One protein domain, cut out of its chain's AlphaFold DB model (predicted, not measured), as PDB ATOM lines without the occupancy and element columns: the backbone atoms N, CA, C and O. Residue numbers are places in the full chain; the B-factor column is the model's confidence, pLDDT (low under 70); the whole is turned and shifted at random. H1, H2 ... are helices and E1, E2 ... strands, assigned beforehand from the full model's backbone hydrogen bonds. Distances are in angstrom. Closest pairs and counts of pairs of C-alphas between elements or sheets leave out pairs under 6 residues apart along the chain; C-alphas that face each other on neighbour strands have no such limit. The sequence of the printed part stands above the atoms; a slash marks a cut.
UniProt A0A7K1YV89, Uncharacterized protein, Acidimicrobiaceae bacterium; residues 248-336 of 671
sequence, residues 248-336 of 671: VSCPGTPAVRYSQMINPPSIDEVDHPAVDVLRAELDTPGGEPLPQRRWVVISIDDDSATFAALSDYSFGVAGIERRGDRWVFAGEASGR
ATOM      1  N   VAL A 248     -42.131   5.430  39.886       96.06
ATOM      2  CA  VAL A 248     -40.801   5.953  39.569       96.06
ATOM      3  C   VAL A 248     -40.930   7.341  38.950       96.06
ATOM      4  O   VAL A 248     -41.974   7.686  38.398       96.06
ATOM      5  N   SER A 249     -39.872   8.131  38.990       94.56
ATOM      6  CA  SER A 249     -39.771   9.417  38.302       94.56
ATOM      7  C   SER A 249     -38.381   9.584  37.706       94.56
ATOM      8  O   SER A 249     -37.406   9.092  38.258       94.56
ATOM      9  N   CYS A 250     -38.280  10.318  36.606       91.88
ATOM     10  CA  CYS A 250     -37.027  10.948  36.198       91.88
ATOM     11  C   CYS A 250     -36.945  12.355  36.818       91.88
ATOM     12  O   CYS A 250     -37.999  12.965  37.063       91.88
ATOM     13  N   PRO A 251     -35.743  12.938  36.972       85.31
ATOM     14  CA  PRO A 251     -35.595  14.341  37.340       85.31
ATOM     15  C   PRO A 251     -36.462  15.262  36.465       85.31
ATOM     16  O   PRO A 251     -36.402  15.215  35.235       85.31
ATOM     17  N   GLY A 252     -37.301  16.083  37.103       82.44
ATOM     18  CA  GLY A 252     -38.202  17.022  36.420       82.44
ATOM     19  C   GLY A 252     -39.477  16.410  35.822       82.44
ATOM     20  O   GLY A 252     -40.207  17.113  35.129       82.44
ATOM     21  N   THR A 253     -39.770  15.133  36.081       88.25
ATOM     22  CA  THR A 253     -41.012  14.474  35.633       88.25
ATOM     23  C   THR A 253     -41.900  14.091  36.818       88.25
ATOM     24  O   THR A 253     -41.385  13.838  37.910       88.25
ATOM     25  N   PRO A 254     -43.231  14.021  36.638       91.19
ATOM     26  CA  PRO A 254     -44.107  13.469  37.662       91.19
ATOM     27  C   PRO A 254     -43.850  11.969  37.855       91.19
ATOM     28  O   PRO A 254     -43.390  11.276  36.947       91.19
ATOM     29  N   ALA A 255     -44.198  11.457  39.035       94.19
ATOM     30  CA  ALA A 255     -44.121  10.030  39.318       94.19
ATOM     31  C   ALA A 255     -45.145   9.239  38.484       94.19
ATOM     32  O   ALA A 255     -46.341   9.535  38.503       94.19
ATOM     33  N   VAL A 256     -44.680   8.200  37.798       94.50
ATOM     34  CA  VAL A 256     -45.476   7.294  36.954       94.50
ATOM     35  C   VAL A 256     -45.161   5.844  37.298       94.50
ATOM     36  O   VAL A 256     -44.231   5.562  38.045       94.50
ATOM     37  N   ARG A 257     -45.933   4.892  36.778       95.12
ATOM     38  CA  ARG A 257     -45.607   3.468  36.941       95.12
ATOM     39  C   ARG A 257     -44.338   3.119  36.163       95.12
ATOM     40  O   ARG A 257     -44.153   3.602  35.046       95.12
ATOM     41  N   TYR A 258     -43.480   2.265  36.709       94.38
ATOM     42  CA  TYR A 258     -42.251   1.842  36.032       94.38
ATOM     43  C   TYR A 258     -42.513   1.243  34.647       94.38
ATOM     44  O   TYR A 258     -41.817   1.571  33.689       94.38
ATOM     45  N   SER A 259     -43.569   0.442  34.506       93.00
ATOM     46  CA  SER A 259     -44.012  -0.127  33.232       93.00
ATOM     47  C   SER A 259     -44.330   0.947  32.184       93.00
ATOM     48  O   SER A 259     -44.019   0.769  31.004       93.00
ATOM     49  N   GLN A 260     -44.893   2.082  32.614       91.50
ATOM     50  CA  GLN A 260     -45.149   3.242  31.759       91.50
ATOM     51  C   GLN A 260     -43.845   3.940  31.368       91.50
ATOM     52  O   GLN A 260     -43.745   4.415  30.245       91.50
ATOM     53  N   MET A 261     -42.841   3.969  32.248       89.81
ATOM     54  CA  MET A 261     -41.544   4.597  31.972       89.81
ATOM     55  C   MET A 261     -40.689   3.801  30.975       89.81
ATOM     56  O   MET A 261     -40.032   4.393  30.122       89.81
ATOM     57  N   ILE A 262     -40.690   2.465  31.057       91.06
ATOM     58  CA  ILE A 262     -39.869   1.610  30.176       91.06
ATOM     59  C   ILE A 262     -40.509   1.332  28.818       91.06
ATOM     60  O   ILE A 262     -39.811   1.014  27.854       91.06
ATOM     61  N   ASN A 263     -41.835   1.422  28.731       92.69
ATOM     62  CA  ASN A 263     -42.570   1.245  27.485       92.69
ATOM     63  C   ASN A 263     -43.636   2.341  27.307       92.69
ATOM     64  O   ASN A 263     -44.830   2.031  27.224       92.69
ATOM     65  N   PRO A 264     -43.225   3.620  27.268       94.00
ATOM     66  CA  PRO A 264     -44.154   4.727  27.131       94.00
ATOM     67  C   PRO A 264     -44.720   4.747  25.703       94.00
ATOM     68  O   PRO A 264     -43.989   4.467  24.740       94.00
ATOM     69  N   PRO A 265     -46.012   5.078  25.533       96.12
ATOM     70  CA  PRO A 265     -46.609   5.168  24.210       96.12
ATOM     71  C   PRO A 265     -45.951   6.299  23.412       96.12
ATOM     72  O   PRO A 265     -45.612   7.359  23.952       96.12
ATOM     73  N   SER A 266     -45.767   6.070  22.112       95.75
ATOM     74  CA  SER A 266     -45.300   7.119  21.205       95.75
ATOM     75  C   SER A 266     -46.320   8.252  21.164       95.75
ATOM     76  O   SER A 266     -47.526   8.004  21.223       95.75
ATOM     77  N   ILE A 267     -45.866   9.493  20.973       96.94
ATOM     78  CA  ILE A 267     -46.797  10.605  20.732       96.94
ATOM     79  C   ILE A 267     -47.699  10.340  19.515       96.94
ATOM     80  O   ILE A 267     -48.847  10.762  19.501       96.94
ATOM     81  N   ASP A 268     -47.233   9.564  18.531       95.94
ATOM     82  CA  ASP A 268     -47.999   9.158  17.339       95.94
ATOM     83  C   ASP A 268     -49.162   8.201  17.629       95.94
ATOM     84  O   ASP A 268     -50.061   8.048  16.804       95.94
ATOM     85  N   GLU A 269     -49.157   7.560  18.795       96.62
ATOM     86  CA  GLU A 269     -50.170   6.588  19.213       96.62
ATOM     87  C   GLU A 269     -51.251   7.222  20.101       96.62
ATOM     88  O   GLU A 269     -52.266   6.583  20.386       96.62
ATOM     89  N   VAL A 270     -51.050   8.471  20.535       97.25
ATOM     90  CA  VAL A 270     -51.924   9.174  21.478       97.25
ATOM     91  C   VAL A 270     -52.643  10.329  20.778       97.25
ATOM     92  O   VAL A 270     -52.021  11.256  20.261       97.25
ATOM     93  N   ASP A 271     -53.975  10.276  20.793       97.06
ATOM     94  CA  ASP A 271     -54.868  11.330  20.297       97.06
ATOM     95  C   ASP A 271     -55.288  12.234  21.466       97.06
ATOM     96  O   ASP A 271     -56.209  11.910  22.221       97.06
ATOM     97  N   HIS A 272     -54.549  13.326  21.680       97.25
ATOM     98  CA  HIS A 272     -54.811  14.277  22.759       97.25
ATOM     99  C   HIS A 272     -54.386  15.704  22.363       97.25
ATOM    100  O   HIS A 272     -53.291  15.865  21.823       97.25
ATOM    101  N   PRO A 273     -55.150  16.765  22.704       96.56
ATOM    102  CA  PRO A 273     -54.812  18.140  22.314       96.56
ATOM    103  C   PRO A 273     -53.430  18.620  22.782       96.56
ATOM    104  O   PRO A 273     -52.783  19.405  22.097       96.56
ATOM    105  N   ALA A 274     -52.945  18.137  23.930       96.31
ATOM    106  CA  ALA A 274     -51.583  18.436  24.378       96.31
ATOM    107  C   ALA A 274     -50.518  17.869  23.419       96.31
ATOM    108  O   ALA A 274     -49.507  18.517  23.173       96.31
ATOM    109  N   VAL A 275     -50.757  16.692  22.830       97.12
ATOM    110  CA  VAL A 275     -49.850  16.105  21.832       97.12
ATOM    111  C   VAL A 275     -49.789  16.990  20.588       97.12
ATOM    112  O   VAL A 275     -48.711  17.200  20.039       97.12
ATOM    113  N   ASP A 276     -50.921  17.551  20.162       95.25
ATOM    114  CA  ASP A 276     -50.959  18.456  19.009       95.25
ATOM    115  C   ASP A 276     -50.181  19.748  19.272       95.25
ATOM    116  O   ASP A 276     -49.480  20.231  18.382       95.25
ATOM    117  N   VAL A 277     -50.231  20.269  20.504       92.88
ATOM    118  CA  VAL A 277     -49.381  21.393  20.923       92.88
ATOM    119  C   VAL A 277     -47.903  21.008  20.838       92.88
ATOM    120  O   VAL A 277     -47.134  21.756  20.245       92.88
ATOM    121  N   LEU A 278     -47.499  19.836  21.346       94.06
ATOM    122  CA  LEU A 278     -46.106  19.387  21.226       94.06
ATOM    123  C   LEU A 278     -45.666  19.266  19.762       94.06
ATOM    124  O   LEU A 278     -44.587  19.731  19.411       94.06
ATOM    125  N   ARG A 279     -46.488  18.657  18.899       94.00
ATOM    126  CA  ARG A 279     -46.186  18.522  17.464       94.00
ATOM    127  C   ARG A 279     -46.006  19.883  16.802       94.00
ATOM    128  O   ARG A 279     -45.039  20.076  16.075       94.00
ATOM    129  N   ALA A 280     -46.884  20.837  17.106       90.44
ATOM    130  CA  ALA A 280     -46.754  22.197  16.603       90.44
ATOM    131  C   ALA A 280     -45.430  22.852  17.045       90.44
ATOM    132  O   ALA A 280     -44.798  23.539  16.242       90.44
ATOM    133  N   GLU A 281     -44.966  22.605  18.276       89.25
ATOM    134  CA  GLU A 281     -43.643  23.065  18.723       89.25
ATOM    135  C   GLU A 281     -42.497  22.365  17.988       89.25
ATOM    136  O   GLU A 281     -41.549  23.029  17.570       89.25
ATOM    137  N   LEU A 282     -42.584  21.047  17.786       89.81
ATOM    138  CA  LEU A 282     -41.579  20.269  17.050       89.81
ATOM    139  C   LEU A 282     -41.437  20.724  15.592       89.81
ATOM    140  O   LEU A 282     -40.332  20.693  15.046       89.81
ATOM    141  N   ASP A 283     -42.539  21.175  14.997       88.19
ATOM    142  CA  ASP A 283     -42.606  21.685  13.629       88.19
ATOM    143  C   ASP A 283     -42.274  23.185  13.522       88.19
ATOM    144  O   ASP A 283     -42.183  23.713  12.410       88.19
ATOM    145  N   THR A 284     -42.097  23.904  14.640       80.75
ATOM    146  CA  THR A 284     -41.909  25.363  14.629       80.75
ATOM    147  C   THR A 284     -40.528  25.744  14.066       80.75
ATOM    148  O   THR A 284     -39.499  25.471  14.689       80.75
ATOM    149  N   PRO A 285     -40.454  26.448  12.918       72.81
ATOM    150  CA  PRO A 285     -39.182  26.866  12.343       72.81
ATOM    151  C   PRO A 285     -38.570  28.048  13.114       72.81
ATOM    152  O   PRO A 285     -39.243  29.039  13.407       72.81
ATOM    153  N   GLY A 286     -37.263  27.976  13.380       64.88
ATOM    154  CA  GLY A 286     -36.470  29.080  13.941       64.88
ATOM    155  C   GLY A 286     -36.480  29.211  15.468       64.88
ATOM    156  O   GLY A 286     -35.833  30.118  15.981       64.88
ATOM    157  N   GLY A 287     -37.177  28.333  16.198       63.81
ATOM    158  CA  GLY A 287     -36.902  28.123  17.624       63.81
ATOM    159  C   GLY A 287     -35.615  27.318  17.821       63.81
ATOM    160  O   GLY A 287     -35.131  26.696  16.872       63.81
ATOM    161  N   GLU A 288     -35.070  27.304  19.041       67.12
ATOM    162  CA  GLU A 288     -34.089  26.277  19.405       67.12
ATOM    163  C   GLU A 288     -34.760  24.917  19.166       67.12
ATOM    164  O   GLU A 288     -35.814  24.653  19.758       67.12
ATOM    165  N   PRO A 289     -34.261  24.112  18.211       70.00
ATOM    166  CA  PRO A 289     -34.986  22.941  17.776       70.00
ATOM    167  C   PRO A 289     -35.041  21.956  18.936       70.00
ATOM    168  O   PRO A 289     -34.011  21.455  19.388       70.00
ATOM    169  N   LEU A 290     -36.263  21.648  19.372       80.44
ATOM    170  CA  LEU A 290     -36.517  20.473  20.189       80.44
ATOM    171  C   LEU A 290     -35.832  19.264  19.528       80.44
ATOM    172  O   LEU A 290     -35.850  19.157  18.293       80.44
ATOM    173  N   PRO A 291     -35.234  18.343  20.304       79.19
ATOM    174  CA  PRO A 291     -34.606  17.162  19.735       79.19
ATOM    175  C   PRO A 291     -35.573  16.444  18.786       79.19
ATOM    176  O   PRO A 291     -36.650  16.010  19.194       79.19
ATOM    177  N   GLN A 292     -35.183  16.305  17.516       78.19
ATOM    178  CA  GLN A 292     -35.938  15.589  16.478       78.19
ATOM    179  C   GLN A 292     -35.792  14.074  16.686       78.19
ATOM    180  O   GLN A 292     -35.197  13.354  15.886       78.19
ATOM    181  N   ARG A 293     -36.237  13.610  17.852       81.94
ATOM    182  CA  ARG A 293     -36.083  12.247  18.361       81.94
ATOM    183  C   ARG A 293     -37.451  11.609  18.553       81.94
ATOM    184  O   ARG A 293     -38.486  12.235  18.342       81.94
ATOM    185  N   ARG A 294     -37.456  10.346  18.974       90.69
ATOM    186  CA  ARG A 294     -38.686   9.679  19.391       90.69
ATOM    187  C   ARG A 294     -39.200  10.336  20.673       90.69
ATOM    188  O   ARG A 294     -38.617  10.149  21.741       90.69
ATOM    189  N   TRP A 295     -40.292  11.077  20.539       94.62
ATOM    190  CA  TRP A 295     -41.045  11.616  21.661       94.62
ATOM    191  C   TRP A 295     -42.074  10.603  22.145       94.62
ATOM    192  O   TRP A 295     -42.732   9.920  21.357       94.62
ATOM    193  N   VAL A 296     -42.207  10.511  23.459       95.44
ATOM    194  CA  VAL A 296     -43.125   9.594  24.128       95.44
ATOM    195  C   VAL A 296     -43.923  10.340  25.186       95.44
ATOM    196  O   VAL A 296     -43.483  11.368  25.707       95.44
ATOM    197  N   VAL A 297     -45.108   9.828  25.496       96.38
ATOM    198  CA  VAL A 297     -45.964  10.389  26.541       96.38
ATOM    199  C   VAL A 297     -45.577   9.773  27.882       96.38
ATOM    200  O   VAL A 297     -45.698   8.563  28.056       96.38
ATOM    201  N   ILE A 298     -45.135  10.604  28.828       94.81
ATOM    202  CA  ILE A 298     -44.845  10.170  30.203       94.81
ATOM    203  C   ILE A 298     -46.123  10.221  31.035       94.81
ATOM    204  O   ILE A 298     -46.497   9.240  31.672       94.81
ATOM    205  N   SER A 299     -46.829  11.350  30.997       95.19
ATOM    206  CA  SER A 299     -48.097  11.529  31.703       95.19
ATOM    207  C   SER A 299     -48.991  12.531  30.977       95.19
ATOM    208  O   SER A 299     -48.503  13.452  30.326       95.19
ATOM    209  N   ILE A 300     -50.304  12.335  31.077       96.56
ATOM    210  CA  ILE A 300     -51.333  13.303  30.685       96.56
ATOM    211  C   ILE A 300     -52.441  13.206  31.730       96.56
ATOM    212  O   ILE A 300     -52.950  12.110  31.981       96.56
ATOM    213  N   ASP A 301     -52.810  14.336  32.317       95.31
ATOM    214  CA  ASP A 301     -53.965  14.495  33.193       95.31
ATOM    215  C   ASP A 301     -54.889  15.623  32.683       95.31
ATOM    216  O   ASP A 301     -54.810  16.025  31.519       95.31
ATOM    217  N   ASP A 302     -55.831  16.080  33.513       95.31
ATOM    218  CA  ASP A 302     -56.829  17.083  33.121       95.31
ATOM    219  C   ASP A 302     -56.234  18.480  32.875       95.31
ATOM    220  O   ASP A 302     -56.827  19.260  32.114       95.31
ATOM    221  N   ASP A 303     -55.086  18.774  33.496       95.56
ATOM    222  CA  ASP A 303     -54.479  20.103  33.577       95.56
ATOM    223  C   ASP A 303     -53.019  20.148  33.092       95.56
ATOM    224  O   ASP A 303     -52.484  21.231  32.846       95.56
ATOM    225  N   SER A 304     -52.356  19.005  32.928       95.94
ATOM    226  CA  SER A 304     -50.953  18.919  32.543       95.94
ATOM    227  C   SER A 304     -50.638  17.688  31.687       95.94
ATOM    228  O   SER A 304     -51.335  16.675  31.690       95.94
ATOM    229  N   ALA A 305     -49.576  17.795  30.899       96.69
ATOM    230  CA  ALA A 305     -49.021  16.718  30.106       96.69
ATOM    231  C   ALA A 305     -47.496  16.828  30.100       96.69
ATOM    232  O   ALA A 305     -46.943  17.900  29.855       96.69
ATOM    233  N   THR A 306     -46.820  15.712  30.355       95.81
ATOM    234  CA  THR A 306     -45.360  15.604  30.309       95.81
ATOM    235  C   THR A 306     -44.945  14.621  29.228       95.81
ATOM    236  O   THR A 306     -45.418  13.481  29.173       95.81
ATOM    237  N   PHE A 307     -44.010  15.054  28.394       95.19
ATOM    238  CA  PHE A 307     -43.442  14.277  27.302       95.19
ATOM    239  C   PHE A 307     -41.942  14.145  27.492       95.19
ATOM    240  O   PHE A 307     -41.310  15.044  28.044       95.19
ATOM    241  N   ALA A 308     -41.376  13.054  26.991       92.81
ATOM    242  CA  ALA A 308     -39.938  12.854  26.993       92.81
ATOM    243  C   ALA A 308     -39.400  12.593  25.587       92.81
ATOM    244  O   ALA A 308     -39.991  11.836  24.815       92.81
ATOM    245  N   ALA A 309     -38.250  13.182  25.280       92.25
ATOM    246  CA  ALA A 309     -37.413  12.827  24.147       92.25
ATOM    247  C   ALA A 309     -36.362  11.822  24.619       92.25
ATOM    248  O   ALA A 309     -35.414  12.186  25.321       92.25
ATOM    249  N   LEU A 310     -36.525  10.559  24.228       83.31
ATOM    250  CA  LEU A 310     -35.612   9.494  24.634       83.31
ATOM    251  C   LEU A 310     -34.357   9.480  23.748       83.31
ATOM    252  O   LEU A 310     -34.444   9.581  22.520       83.31
ATOM    253  N   SER A 311     -33.185   9.332  24.369       82.31
ATOM    254  CA  SER A 311     -31.934   8.980  23.693       82.31
ATOM    255  C   SER A 311     -30.979   8.264  24.637       82.31
ATOM    256  O   SER A 311     -31.149   8.330  25.851       82.31
ATOM    257  N   ASP A 312     -29.935   7.667  24.070       78.00
ATOM    258  CA  ASP A 312     -28.918   6.941  24.834       78.00
ATOM    259  C   ASP A 312     -28.067   7.853  25.739       78.00
ATOM    260  O   ASP A 312     -27.463   7.377  26.696       78.00
ATOM    261  N   TYR A 313     -28.016   9.166  25.466       80.75
ATOM    262  CA  TYR A 313     -27.068  10.090  26.116       80.75
ATOM    263  C   TYR A 313     -27.699  11.310  26.782       80.75
ATOM    264  O   TYR A 313     -27.049  11.985  27.577       80.75
ATOM    265  N   SER A 314     -28.949  11.626  26.466       82.19
ATOM    266  CA  SER A 314     -29.662  12.734  27.091       82.19
ATOM    267  C   SER A 314     -31.160  12.490  27.157       82.19
ATOM    268  O   SER A 314     -31.740  11.772  26.336       82.19
ATOM    269  N   PHE A 315     -31.781  13.127  28.139       83.94
ATOM    270  CA  PHE A 315     -33.213  13.093  28.367       83.94
ATOM    271  C   PHE A 315     -33.749  14.511  28.198       83.94
ATOM    272  O   PHE A 315     -33.328  15.428  28.903       83.94
ATOM    273  N   GLY A 316     -34.620  14.712  27.213       88.88
ATOM    274  CA  GLY A 316     -35.381  15.954  27.079       88.88
ATOM    275  C   GLY A 316     -36.763  15.763  27.680       88.88
ATOM    276  O   GLY A 316     -37.378  14.731  27.437       88.88
ATOM    277  N   VAL A 317     -37.263  16.741  28.425       92.12
ATOM    278  CA  VAL A 317     -38.624  16.769  28.968       92.12
ATOM    279  C   VAL A 317     -39.331  17.992  28.421       92.12
ATOM    280  O   VAL A 317     -38.771  19.083  28.445       92.12
ATOM    281  N   ALA A 318     -40.567  17.826  27.966       93.31
ATOM    282  CA  ALA A 318     -41.450  18.930  27.619       93.31
ATOM    283  C   ALA A 318     -42.706  18.882  28.489       93.31
ATOM    284  O   ALA A 318     -43.348  17.836  28.602       93.31
ATOM    285  N   GLY A 319     -43.051  20.023  29.081       94.25
ATOM    286  CA  GLY A 319     -44.278  20.223  29.843       94.25
ATOM    287  C   GLY A 319     -45.295  21.017  29.033       94.25
ATOM    288  O   GLY A 319     -44.959  22.028  28.411       94.25
ATOM    289  N   ILE A 320     -46.548  20.579  29.051       94.75
ATOM    290  CA  ILE A 320     -47.686  21.283  28.461       94.75
ATOM    291  C   ILE A 320     -48.758  21.400  29.535       94.75
ATOM    292  O   ILE A 320     -49.116  20.418  30.172       94.75
ATOM    293  N   GLU A 321     -49.263  22.606  29.740       93.94
ATOM    294  CA  GLU A 321     -50.258  22.921  30.761       93.94
ATOM    295  C   GLU A 321     -51.566  23.336  30.109       93.94
ATOM    296  O   GLU A 321     -51.593  23.973  29.052       93.94
ATOM    297  N   ARG A 322     -52.671  23.047  30.776       93.56
ATOM    298  CA  ARG A 322     -53.971  23.586  30.426       93.56
ATOM    299  C   ARG A 322     -54.166  24.938  31.099       93.56
ATOM    300  O   ARG A 322     -54.074  25.079  32.313       93.56
ATOM    301  N   ARG A 323     -54.496  25.955  30.307       86.00
ATOM    302  CA  ARG A 323     -54.864  27.292  30.787       86.00
ATOM    303  C   ARG A 323     -56.249  27.645  30.278       86.00
ATOM    304  O   ARG A 323     -56.411  28.083  29.144       86.00
ATOM    305  N   GLY A 324     -57.253  27.441  31.124       87.12
ATOM    306  CA  GLY A 324     -58.652  27.559  30.723       87.12
ATOM    307  C   GLY A 324     -59.059  26.406  29.801       87.12
ATOM    308  O   GLY A 324     -59.011  25.239  30.184       87.12
ATOM    309  N   ASP A 325     -59.480  26.722  28.584       87.69
ATOM    310  CA  ASP A 325     -59.910  25.748  27.577       87.69
ATOM    311  C   ASP A 325     -58.807  25.347  26.583       87.69
ATOM    312  O   ASP A 325     -59.028  24.460  25.758       87.69
ATOM    313  N   ARG A 326     -57.611  25.942  26.685       88.81
ATOM    314  CA  ARG A 326     -56.473  25.682  25.793       88.81
ATOM    315  C   ARG A 326     -55.324  24.969  26.492       88.81
ATOM    316  O   ARG A 326     -55.032  25.230  27.656       88.81
ATOM    317  N   TRP A 327     -54.627  24.131  25.736       92.75
ATOM    318  CA  TRP A 327     -53.322  23.593  26.105       92.75
ATOM    319  C   TRP A 327     -52.228  24.531  25.601       92.75
ATOM    320  O   TRP A 327     -52.321  25.075  24.499       92.75
ATOM    321  N   VAL A 328     -51.211  24.765  26.421       89.44
ATOM    322  CA  VAL A 328     -50.087  25.645  26.110       89.44
ATOM    323  C   VAL A 328     -48.783  24.982  26.503       89.44
ATOM    324  O   VAL A 328     -48.683  24.352  27.553       89.44
ATOM    325  N   PHE A 329     -47.771  25.137  25.659       90.06
ATOM    326  CA  PHE A 329     -46.426  24.700  25.992       90.06
ATOM    327  C   PHE A 329     -45.923  25.483  27.211       90.06
ATOM    328  O   PHE A 329     -45.884  26.716  27.187       90.06
ATOM    329  N   ALA A 330     -45.584  24.772  28.282       88.31
ATOM    330  CA  ALA A 330     -45.172  25.362  29.550       88.31
ATOM    331  C   ALA A 330     -43.652  25.527  29.632       88.31
ATOM    332  O   ALA A 330     -43.167  26.510  30.191       88.31
ATOM    333  N   GLY A 331     -42.897  24.611  29.026       86.56
ATOM    334  CA  GLY A 331     -41.442  24.669  29.015       86.56
ATOM    335  C   GLY A 331     -40.802  23.362  28.571       86.56
ATOM    336  O   GLY A 331     -41.473  22.341  28.411       86.56
ATOM    337  N   GLU A 332     -39.484  23.406  28.401       88.50
ATOM    338  CA  GLU A 332     -38.662  22.206  28.319       88.50
ATOM    339  C   GLU A 332     -37.560  22.228  29.369       88.50
ATOM    340  O   GLU A 332     -37.126  23.290  29.819       88.50
ATOM    341  N   ALA A 333     -37.070  21.043  29.689       86.25
ATOM    342  CA  ALA A 333     -35.815  20.845  30.380       86.25
ATOM    343  C   ALA A 333     -35.014  19.782  29.631       86.25
ATOM    344  O   ALA A 333     -35.575  18.861  29.039       86.25
ATOM    345  N   SER A 334     -33.692  19.890  29.668       86.19
ATOM    346  CA  SER A 334     -32.808  18.811  29.243       86.19
ATOM    347  C   SER A 334     -31.939  18.383  30.414       86.19
ATOM    348  O   SER A 334     -31.604  19.178  31.293       86.19
ATOM    349  N   GLY A 335     -31.610  17.099  30.448       83.50
ATOM    350  CA  GLY A 335     -30.835  16.505  31.518       83.50
ATOM    351  C   GLY A 335     -30.059  15.280  31.062       83.50
ATOM    352  O   GLY A 335     -30.036  14.903  29.882       83.50
ATOM    353  N   ARG A 336     -29.410  14.658  32.045       85.31
ATOM    354  CA  ARG A 336     -28.777  13.344  31.897       85.31
ATOM    355  C   ARG A 336     -29.818  12.298  31.483       85.31
ATOM    356  O   ARG A 336     -31.007  12.549  31.672       85.31
TER     357      ARG A 336
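AT A GLANCE: This is residues 248 to 336 of the 671 residues of an uncharacterized protein of Acidimicrobiaceae bacterium (UniProt A0A7K1YV89). A strongly twisted sheet of four strands curls round one helix, H2, which covers one of its faces; a second, short helix, H1, only grazes the sheet close to E1. The printed part has 89 residues, with two named helices and then four named strands along the chain, H1 H2 E1 E2 E3 E4. The sheet's order is E1 - E2 - E3 - E4, all antiparallel, and the class is mixed, helices and strands. The whole is compact, with a radius of gyration of the C-alphas of 12.3 A, and spans 30 by 30 by 23 A.

IN THESE COORDINATES: Find C-alpha 295 at (-41.045, 11.616, 21.661), where E1 begins; it runs to residue 300. E2 is residues 304 to 309, 17.1 A long. E3, residues 315 to 323, covers 26.0 A, and E4, residues 326 to 335, covers 27.8 A and ends at C-alpha 335, (-30.835, 16.505, 31.518). Look back to C-alpha 273 at (-54.812, 18.140, 22.314) for H2, residues 273 to 282, 14.4 A long. H1 is residues 258 to 262.

HOW THE PARTS SIT: The strands form a meander, each the antiparallel neighbour of the one before. Look for N 298 and O 306 at 2.9 A between E1 and E2, N 307 and O 318 at 2.9 A between E2 and E3, and N 317 and O 333 at 2.8 A between E3 and E4. E1 and E4 are edge strands and apart. H2 on one face makes two layers, helix and sheet; its closest C-alphas to E4 are Ala 274 and Trp 327, 5.7 A. H1 and H2 are apart. In both helices every O i to N i+4 pair is within hydrogen-bond range.

THE WHOLE: The C-alphas farthest apart, Asp 312 and Gly 324, are 36.7 A apart. The printed part has no cut. The link from H2 to E1, residues 283 to 294, is long, and in it residues 286 to 288 have pLDDT under 70.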